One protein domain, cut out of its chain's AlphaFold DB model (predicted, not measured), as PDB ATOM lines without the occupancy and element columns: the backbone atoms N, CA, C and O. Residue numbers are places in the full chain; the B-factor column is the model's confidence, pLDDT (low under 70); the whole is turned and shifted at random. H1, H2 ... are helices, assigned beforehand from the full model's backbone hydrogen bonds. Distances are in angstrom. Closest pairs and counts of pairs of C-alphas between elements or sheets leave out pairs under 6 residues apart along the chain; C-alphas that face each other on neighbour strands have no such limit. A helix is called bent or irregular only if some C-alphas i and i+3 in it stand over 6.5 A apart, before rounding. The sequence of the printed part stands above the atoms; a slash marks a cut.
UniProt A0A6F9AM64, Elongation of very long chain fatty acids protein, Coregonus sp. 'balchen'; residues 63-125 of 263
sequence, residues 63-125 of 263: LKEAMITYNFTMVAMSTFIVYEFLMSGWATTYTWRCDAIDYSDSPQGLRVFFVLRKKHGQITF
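What this domain is: This is residues 63 to 125 of the 263 residues of the protein "Elongation of very long chain fatty acids protein" of Coregonus sp. 'balchen' (UniProt A0A6F9AM64). One long helix, H1, makes the length; past its last residue the chain loops round through residues 91 to 108 and folds back, and short H2 packs beside residues 84 to 88 of H1, a lopsided helical hairpin. Residues 63 to 79 stick out at one end, and residues 117 to 123 also stand free. The 63 printed residues, all helix by class with H1 then H2, are loose, radius of gyration of the C-alphas 15.0 A, spanning 45 by 24 by 14 A.

Where its parts are: Find C-alpha 64 at (190.008, 157.569, 216.861); from there H1, residues 64 to 90, runs 36.6 A. H2, residues 109 to 115, ends at C-alpha 115 (178.232, 162.172, 189.325); it is only just irregular, C-alphas 109 and 112 being 6.54 A apart.

How they stand to each other: Look at Ser 88 and Arg 111, the closest C-alphas, 6.0 A apart, where H1 and H2 touch. They run opposite ways at a shallow tilt of 24 degrees. O i to N i+4 pairs within hydrogen-bond range number 22 of 23 in H1, 2 of 3 in H2.

The domain as a whole: The printed part has no cut. The H1 to H2 link is long, 18 residues. Residues 109 and 112 to 125 have pLDDT under 70.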
ATOM      1  N   LEU A  63     193.877 159.299 216.719       86.88
ATOM      2  CA  LEU A  63     192.969 159.745 215.652       86.88
ATOM      3  C   LEU A  63     191.639 158.976 215.638       86.88
ATOM      4  O   LEU A  63     191.029 158.830 214.584       86.88
ATOM      5  N   LYS A  64     191.188 158.451 216.784       81.25
ATOM      6  CA  LYS A  64     190.008 157.569 216.861       81.25
ATOM      7  C   LYS A  64     188.758 158.204 216.240       81.25
ATOM      8  O   LYS A  64     188.168 157.608 215.346       81.25
ATOM      9  N   GLU A  65     188.414 159.425 216.637       84.25
ATOM     10  CA  GLU A  65     187.226 160.130 216.127       84.25
ATOM     11  C   GLU A  65     187.338 160.478 214.635       84.25
ATOM     12  O   GLU A  65     186.378 160.341 213.873       84.25
ATOM     13  N   ALA A  66     188.541 160.852 214.189       82.62
ATOM     14  CA  ALA A  66     188.816 161.100 212.779       82.62
ATOM     15  C   ALA A  66     188.674 159.815 211.946       82.62
ATOM     16  O   ALA A  66     188.076 159.846 210.873       82.62
ATOM     17  N   MET A  67     189.157 158.674 212.451       79.12
ATOM     18  CA  MET A  67     189.004 157.371 211.797       79.12
ATOM     19  C   MET A  67     187.543 156.918 211.747       79.12
ATOM     20  O   MET A  67     187.112 156.395 210.723       79.12
ATOM     21  N   ILE A  68     186.766 157.138 212.812       79.12
ATOM     22  CA  ILE A  68     185.331 156.812 212.832       79.12
ATOM     23  C   ILE A  68     184.587 157.640 211.777       79.12
ATOM     24  O   ILE A  68     183.871 157.079 210.946       79.12
ATOM     25  N   THR A  69     184.808 158.957 211.760       82.31
ATOM     26  CA  THR A  69     184.180 159.875 210.795       82.31
ATOM     27  C   THR A  69     184.568 159.531 209.359       82.31
ATOM     28  O   THR A  69     183.713 159.488 208.469       82.31
ATOM     29  N   TYR A  70     185.853 159.248 209.134       77.69
ATOM     30  CA  TYR A  70     186.363 158.790 207.849       77.69
ATOM     31  C   TYR A  70     185.644 157.513 207.412       77.69
ATOM     32  O   TYR A  70     185.015 157.512 206.360       77.69
ATOM     33  N   ASN A  71     185.636 156.466 208.241       75.75
ATOM     34  CA  ASN A  71     185.002 155.192 207.902       75.75
ATOM     35  C   ASN A  71     183.512 155.355 207.563       75.75
ATOM     36  O   ASN A  71     183.052 154.787 206.575       75.75
ATOM     37  N   PHE A  72     182.768 156.169 208.320       81.69
ATOM     38  CA  PHE A  72     181.357 156.444 208.030       81.69
ATOM     39  C   PHE A  72     181.168 157.154 206.684       81.69
ATOM     40  O   PHE A  72     180.335 156.755 205.869       81.69
ATOM     41  N   THR A  73     181.989 158.174 206.419       80.94
ATOM     42  CA  THR A  73     181.970 158.910 205.146       80.94
ATOM     43  C   THR A  73     182.291 157.985 203.974       80.94
ATOM     44  O   THR A  73     181.628 158.042 202.937       80.94
ATOM     45  N   MET A  74     183.261 157.084 204.154       73.25
ATOM     46  CA  MET A  74     183.635 156.095 203.148       73.25
ATOM     47  C   MET A  74     182.491 155.130 202.852       73.25
ATOM     48  O   MET A  74     182.223 154.866 201.682       73.25
ATOM     49  N   VAL A  75     181.770 154.645 203.869       76.38
ATOM     50  CA  VAL A  75     180.601 153.772 203.663       76.38
ATOM     51  C   VAL A  75     179.516 154.500 202.869       76.38
ATOM     52  O   VAL A  75     179.095 153.995 201.830       76.38
ATOM     53  N   ALA A  76     179.125 155.707 203.287       78.88
ATOM     54  CA  ALA A  76     178.081 156.479 202.611       78.88
ATOM     55  C   ALA A  76     178.422 156.758 201.136       78.88
ATOM     56  O   ALA A  76     177.598 156.542 200.244       78.88
ATOM     57  N   MET A  77     179.661 157.181 200.868       75.94
ATOM     58  CA  MET A  77     180.128 157.429 199.505       75.94
ATOM     59  C   MET A  77     180.164 156.146 198.667       75.94
ATOM     60  O   MET A  77     179.791 156.164 197.496       75.94
ATOM     61  N   SER A  78     180.564 155.022 199.255       71.19
ATOM     62  CA  SER A  78     180.653 153.739 198.549       71.19
ATOM     63  C   SER A  78     179.282 153.193 198.179       71.19
ATOM     64  O   SER A  78     179.094 152.742 197.052       71.19
ATOM     65  N   THR A  79     178.304 153.284 199.082       77.50
ATOM     66  CA  THR A  79     176.918 152.894 198.792       77.50
ATOM     67  C   THR A  79     176.348 153.709 197.637       77.50
ATOM     68  O   THR A  79     175.729 153.147 196.735       77.50
ATOM     69  N   PHE A  80     176.609 155.015 197.621       80.31
ATOM     70  CA  PHE A  80     176.195 155.882 196.525       80.31
ATOM     71  C   PHE A  80     176.823 155.467 195.184       80.31
ATOM     72  O   PHE A  80     176.132 155.377 194.175       80.31
ATOM     73  N   ILE A  81     178.113 155.132 195.171       76.69
ATOM     74  CA  ILE A  81     178.814 154.735 193.942       76.69
ATOM     75  C   ILE A  81     178.365 153.366 193.443       76.69
ATOM     76  O   ILE A  81     178.185 153.191 192.241       76.69
ATOM     77  N   VAL A  82     178.138 152.409 194.346       78.62
ATOM     78  CA  VAL A  82     177.567 151.102 193.989       78.62
ATOM     79  C   VAL A  82     176.185 151.283 193.367       78.62
ATOM     80  O   VAL A  82     175.913 150.683 192.334       78.62
ATOM     81  N   TYR A  83     175.334 152.135 193.944       80.06
ATOM     82  CA  TYR A  83     174.025 152.444 193.370       80.06
ATOM     83  C   TYR A  83     174.147 153.006 191.946       80.06
ATOM     84  O   TYR A  83     173.502 152.503 191.030       80.06
ATOM     85  N   GLU A  84     175.013 153.996 191.732       80.31
ATOM     86  CA  GLU A  84     175.201 154.604 190.411       80.31
ATOM     87  C   GLU A  84     175.788 153.622 189.391       80.31
ATOM     88  O   GLU A  84     175.322 153.577 188.256       80.31
ATOM     89  N   PHE A  85     176.747 152.788 189.799       78.88
ATOM     90  CA  PHE A  85     177.348 151.760 188.946       78.88
ATOM     91  C   PHE A  85     176.355 150.653 188.571       78.88
ATOM     92  O   PHE A  85     176.319 150.190 187.431       78.88
ATOM     93  N   LEU A  86     175.505 150.245 189.516       80.44
ATOM     94  CA  LEU A  86     174.413 149.316 189.233       80.44
ATOM     95  C   LEU A  86     173.439 149.930 188.226       80.44
ATOM     96  O   LEU A  86     173.102 149.309 187.219       80.44
ATOM     97  N   MET A  87     173.033 151.175 188.450       80.38
ATOM     98  CA  MET A  87     172.056 151.843 187.595       80.38
ATOM     99  C   MET A  87     172.621 152.307 186.243       80.38
ATOM    100  O   MET A  87     171.836 152.540 185.321       80.38
ATOM    101  N   SER A  88     173.943 152.423 186.089       79.19
ATOM    102  CA  SER A  88     174.591 152.801 184.823       79.19
ATOM    103  C   SER A  88     174.626 151.677 183.787       79.19
ATOM    104  O   SER A  88     174.995 151.927 182.646       79.19
ATOM    105  N   GLY A  89     174.246 150.452 184.160       80.81
ATOM    106  CA  GLY A  89     174.090 149.355 183.204       80.81
ATOM    107  C   GLY A  89     173.971 147.983 183.854       80.81
ATOM    108  O   GLY A  89     173.143 147.183 183.435       80.81
ATOM    109  N   TRP A  90     174.717 147.723 184.930       80.88
ATOM    110  CA  TRP A  90     174.815 146.390 185.546       80.88
ATOM    111  C   TRP A  90     173.480 145.808 186.031       80.88
ATOM    112  O   TRP A  90     173.269 144.602 185.943       80.88
ATOM    113  N   ALA A  91     172.568 146.644 186.523       82.56
ATOM    114  CA  ALA A  91     171.236 146.234 186.970       82.56
ATOM    115  C   ALA A  91     170.129 146.500 185.934       82.56
ATOM    116  O   ALA A  91     168.976 146.159 186.186       82.56
ATOM    117  N   THR A  92     170.444 147.143 184.806       81.69
ATOM    118  CA  THR A  92     169.439 147.659 183.863       81.69
ATOM    119  C   THR A  92     169.601 147.094 182.457       81.69
ATOM    120  O   THR A  92     168.663 146.494 181.943       81.69
ATOM    121  N   THR A  93     170.759 147.282 181.826       80.44
ATOM    122  CA  THR A  93     170.968 147.007 180.394       80.44
ATOM    123  C   THR A  93     172.016 145.935 180.109       80.44
ATOM    124  O   THR A  93     172.007 145.372 179.018       80.44
ATOM    125  N   TYR A  94     172.914 145.642 181.051       85.62
ATOM    126  CA  TYR A  94     174.036 144.727 180.838       85.62
ATOM    127  C   TYR A  94     173.599 143.267 180.938       85.62
ATOM    128  O   TYR A  94     172.761 142.885 181.756       85.62
ATOM    129  N   THR A  95     174.220 142.435 180.111       85.00
ATOM    130  CA  THR A  95     173.922 141.004 179.981       85.00
ATOM    131  C   THR A  95     174.789 140.119 180.876       85.00
ATOM    132  O   THR A  95     174.550 138.910 180.940       85.00
ATOM    133  N   TRP A  96     175.777 140.701 181.573       83.06
ATOM    134  CA  TRP A  96     176.750 140.005 182.429       83.06
ATOM    135  C   TRP A  96     177.613 139.005 181.646       83.06
ATOM    136  O   TRP A  96     178.064 137.983 182.173       83.06
ATOM    137  N   ARG A  97     177.820 139.286 180.356       85.56
ATOM    138  CA  ARG A  97     178.582 138.444 179.423       85.56
ATOM    139  C   ARG A  97     179.594 139.289 178.660       85.56
ATOM    140  O   ARG A  97     180.640 139.618 179.204       85.56
ATOM    141  N   CYS A  98     179.301 139.606 177.401       83.06
ATOM    142  CA  CYS A  98     180.116 140.477 176.568       83.06
ATOM    143  C   CYS A  98     179.414 141.830 176.464       83.06
ATOM    144  O   CYS A  98     178.665 142.080 175.523       83.06
ATOM    145  N   ASP A  99     179.630 142.675 177.467       83.56
ATOM    146  CA  ASP A  99     179.116 144.039 177.477       83.56
ATOM    147  C   ASP A  99     180.248 144.976 177.015       83.56
ATOM    148  O   ASP A  99     181.223 145.217 177.734       83.56
ATOM    149  N   ALA A 100     180.164 145.423 175.759       80.81
ATOM    150  CA  ALA A 100     181.154 146.300 175.135       80.81
ATOM    151  C   ALA A 100     181.071 147.736 175.682       80.81
ATOM    152  O   ALA A 100     180.046 148.156 176.220       80.81
ATOM    153  N   ILE A 101     182.155 148.502 175.539       81.38
ATOM    154  CA  ILE A 101     182.203 149.883 176.033       81.38
ATOM    155  C   ILE A 101     181.340 150.772 175.133       81.38
ATOM    156  O   ILE A 101     181.573 150.847 173.925       81.38
ATOM    157  N   ASP A 102     180.369 151.466 175.731       79.12
ATOM    158  CA  ASP A 102     179.579 152.495 175.056       79.12
ATOM    159  C   ASP A 102     180.296 153.857 175.118       79.12
ATOM    160  O   ASP A 102     180.407 154.507 176.169       79.12
ATOM    161  N   TYR A 103     180.808 154.293 173.968       78.69
ATOM    162  CA  TYR A 103     181.437 155.606 173.803       78.69
ATOM    163  C   TYR A 103     180.436 156.721 173.473       78.69
ATOM    164  O   TYR A 103     180.841 157.874 173.355       78.69
ATOM    165  N   SER A 104     179.142 156.412 173.333       80.81
ATOM    166  CA  SER A 104     178.116 157.422 173.078       80.81
ATOM    167  C   SER A 104     177.815 158.274 174.317       80.81
ATOM    168  O   SER A 104     178.041 157.870 175.461       80.81
ATOM    169  N   ASP A 105     177.262 159.464 174.095       76.69
ATOM    170  CA  ASP A 105     176.789 160.373 175.147       76.69
ATOM    171  C   ASP A 105     175.399 159.968 175.681       76.69
ATOM    172  O   ASP A 105     174.535 160.804 175.956       76.69
ATOM    173  N   SER A 106     175.154 158.659 175.809       79.31
ATOM    174  CA  SER A 106     173.911 158.125 176.355       79.31
ATOM    175  C   SER A 106     173.749 158.527 177.830       79.31
ATOM    176  O   SER A 106     174.731 158.600 178.578       79.31
ATOM    177  N   PRO A 107     172.518 158.785 178.314       77.12
ATOM    178  CA  PRO A 107     172.299 159.163 179.711       77.12
ATOM    179  C   PRO A 107     172.725 158.068 180.704       77.12
ATOM    180  O   PRO A 107     172.950 158.369 181.875       77.12
ATOM    181  N   GLN A 108     172.852 156.815 180.260       73.81
ATOM    182  CA  GLN A 108     173.371 155.688 181.037       73.81
ATOM    183  C   GLN A 108     174.904 155.715 181.111       73.81
ATOM    184  O   GLN A 108     175.448 155.638 182.213       73.81
ATOM    185  N   GLY A 109     175.595 155.917 179.981       68.44
ATOM    186  CA  GLY A 109     177.056 156.048 179.938       68.44
ATOM    187  C   GLY A 109     177.550 157.300 180.668       68.44
ATOM    188  O   GLY A 109     178.502 157.246 181.445       68.44
ATOM    189  N   LEU A 110     176.832 158.417 180.520       71.25
ATOM    190  CA  LEU A 110     177.127 159.670 181.211       71.25
ATOM    191  C   LEU A 110     176.724 159.685 182.686       71.25
ATOM    192  O   LEU A 110     177.177 160.568 183.408       71.25
ATOM    193  N   ARG A 111     175.927 158.730 183.182       70.88
ATOM    194  CA  ARG A 111     175.507 158.694 184.596       70.88
ATOM    195  C   ARG A 111     176.704 158.621 185.546       70.88
ATOM    196  O   ARG A 111     176.786 159.401 186.492       70.88
ATOM    197  N   VAL A 112     177.681 157.771 185.230       63.88
ATOM    198  CA  VAL A 112     178.942 157.676 185.987       63.88
ATOM    199  C   VAL A 112     179.737 158.989 185.899       63.88
ATOM    200  O   VAL A 112     180.302 159.454 186.891       63.88
ATOM    201  N   PHE A 113     179.724 159.642 184.734       58.66
ATOM    202  CA  PHE A 113     180.459 160.883 184.471       58.66
ATOM    203  C   PHE A 113     179.809 162.132 185.111       58.66
ATOM    204  O   PHE A 113     180.515 162.979 185.667       58.66
ATOM    205  N   PHE A 114     178.478 162.259 185.121       52.81
ATOM    206  CA  PHE A 114     177.750 163.390 185.716       52.81
ATOM    207  C   PHE A 114     177.871 163.438 187.240       52.81
ATOM    208  O   PHE A 114     177.927 164.523 187.830       52.81
ATOM    209  N   VAL A 115     177.965 162.278 187.885       53.88
ATOM    210  CA  VAL A 115     178.232 162.172 189.325       53.88
ATOM    211  C   VAL A 115     179.638 162.678 189.647       53.88
ATOM    212  O   VAL A 115     179.813 163.519 190.537       53.88
ATOM    213  N   LEU A 116     180.621 162.308 188.819       50.66
ATOM    214  CA  LEU A 116     181.958 162.901 188.815       50.66
ATOM    215  C   LEU A 116     181.968 164.380 188.361       50.66
ATOM    216  O   LEU A 116     183.034 164.935 188.136       50.66
ATOM    217  N   ARG A 117     180.830 165.087 188.288       46.69
ATOM    218  CA  ARG A 117     180.761 166.534 187.996       46.69
ATOM    219  C   ARG A 117     180.275 167.394 189.167       46.69
ATOM    220  O   ARG A 117     180.341 168.616 189.072       46.69
ATOM    221  N   LYS A 118     179.817 166.800 190.283       44.38
ATOM    222  CA  LYS A 118     179.133 167.560 191.354       44.38
ATOM    223  C   LYS A 118     179.916 167.904 192.635       44.38
ATOM    224  O   LYS A 118     179.368 168.658 193.435       44.38
ATOM    225  N   LYS A 119     181.169 167.457 192.848       42.56
ATOM    226  CA  LYS A 119     182.047 167.978 193.933       42.56
ATOM    227  C   LYS A 119     183.490 167.442 193.818       42.56
ATOM    228  O   LYS A 119     183.738 166.302 194.192       42.56
ATOM    229  N   HIS A 120     184.443 168.246 193.327       43.34
ATOM    230  CA  HIS A 120     185.787 167.760 192.934       43.34
ATOM    231  C   HIS A 120     186.931 168.486 193.606       43.34
ATOM    232  O   HIS A 120     187.593 169.323 193.002       43.34
ATOM    233  N   GLY A 121     187.175 168.130 194.862       47.41
ATOM    234  CA  GLY A 121     188.299 168.679 195.606       47.41
ATOM    235  C   GLY A 121     189.236 167.668 196.245       47.41
ATOM    236  O   GLY A 121     190.161 168.141 196.874       47.41
ATOM    237  N   GLN A 122     189.044 166.338 196.173       41.84
ATOM    238  CA  GLN A 122     190.030 165.419 196.788       41.84
ATOM    239  C   GLN A 122     189.849 163.914 196.534       41.84
ATOM    240  O   GLN A 122     190.176 163.113 197.405       41.84
ATOM    241  N   ILE A 123     189.276 163.479 195.409       52.25
ATOM    242  CA  ILE A 123     188.875 162.072 195.295       52.25
ATOM    243  C   ILE A 123     189.198 161.517 193.903       52.25
ATOM    244  O   ILE A 123     188.556 161.866 192.919       52.25
ATOM    245  N   THR A 124     190.230 160.673 193.816       57.12
ATOM    246  CA  THR A 124     190.659 160.039 192.558       57.12
ATOM    247  C   THR A 124     189.869 158.753 192.310       57.12
ATOM    248  O   THR A 124     189.571 158.027 193.252       57.12
ATOM    249  N   PHE A 125     189.551 158.423 191.053       43.84
ATOM    250  CA  PHE A 125     188.830 157.187 190.697       43.84
ATOM    251  C   PHE A 125     189.502 155.917 191.256       43.84
ATOM    252  O   PHE A 125     188.824 155.009 191.721       43.84
TER     253      PHE A 125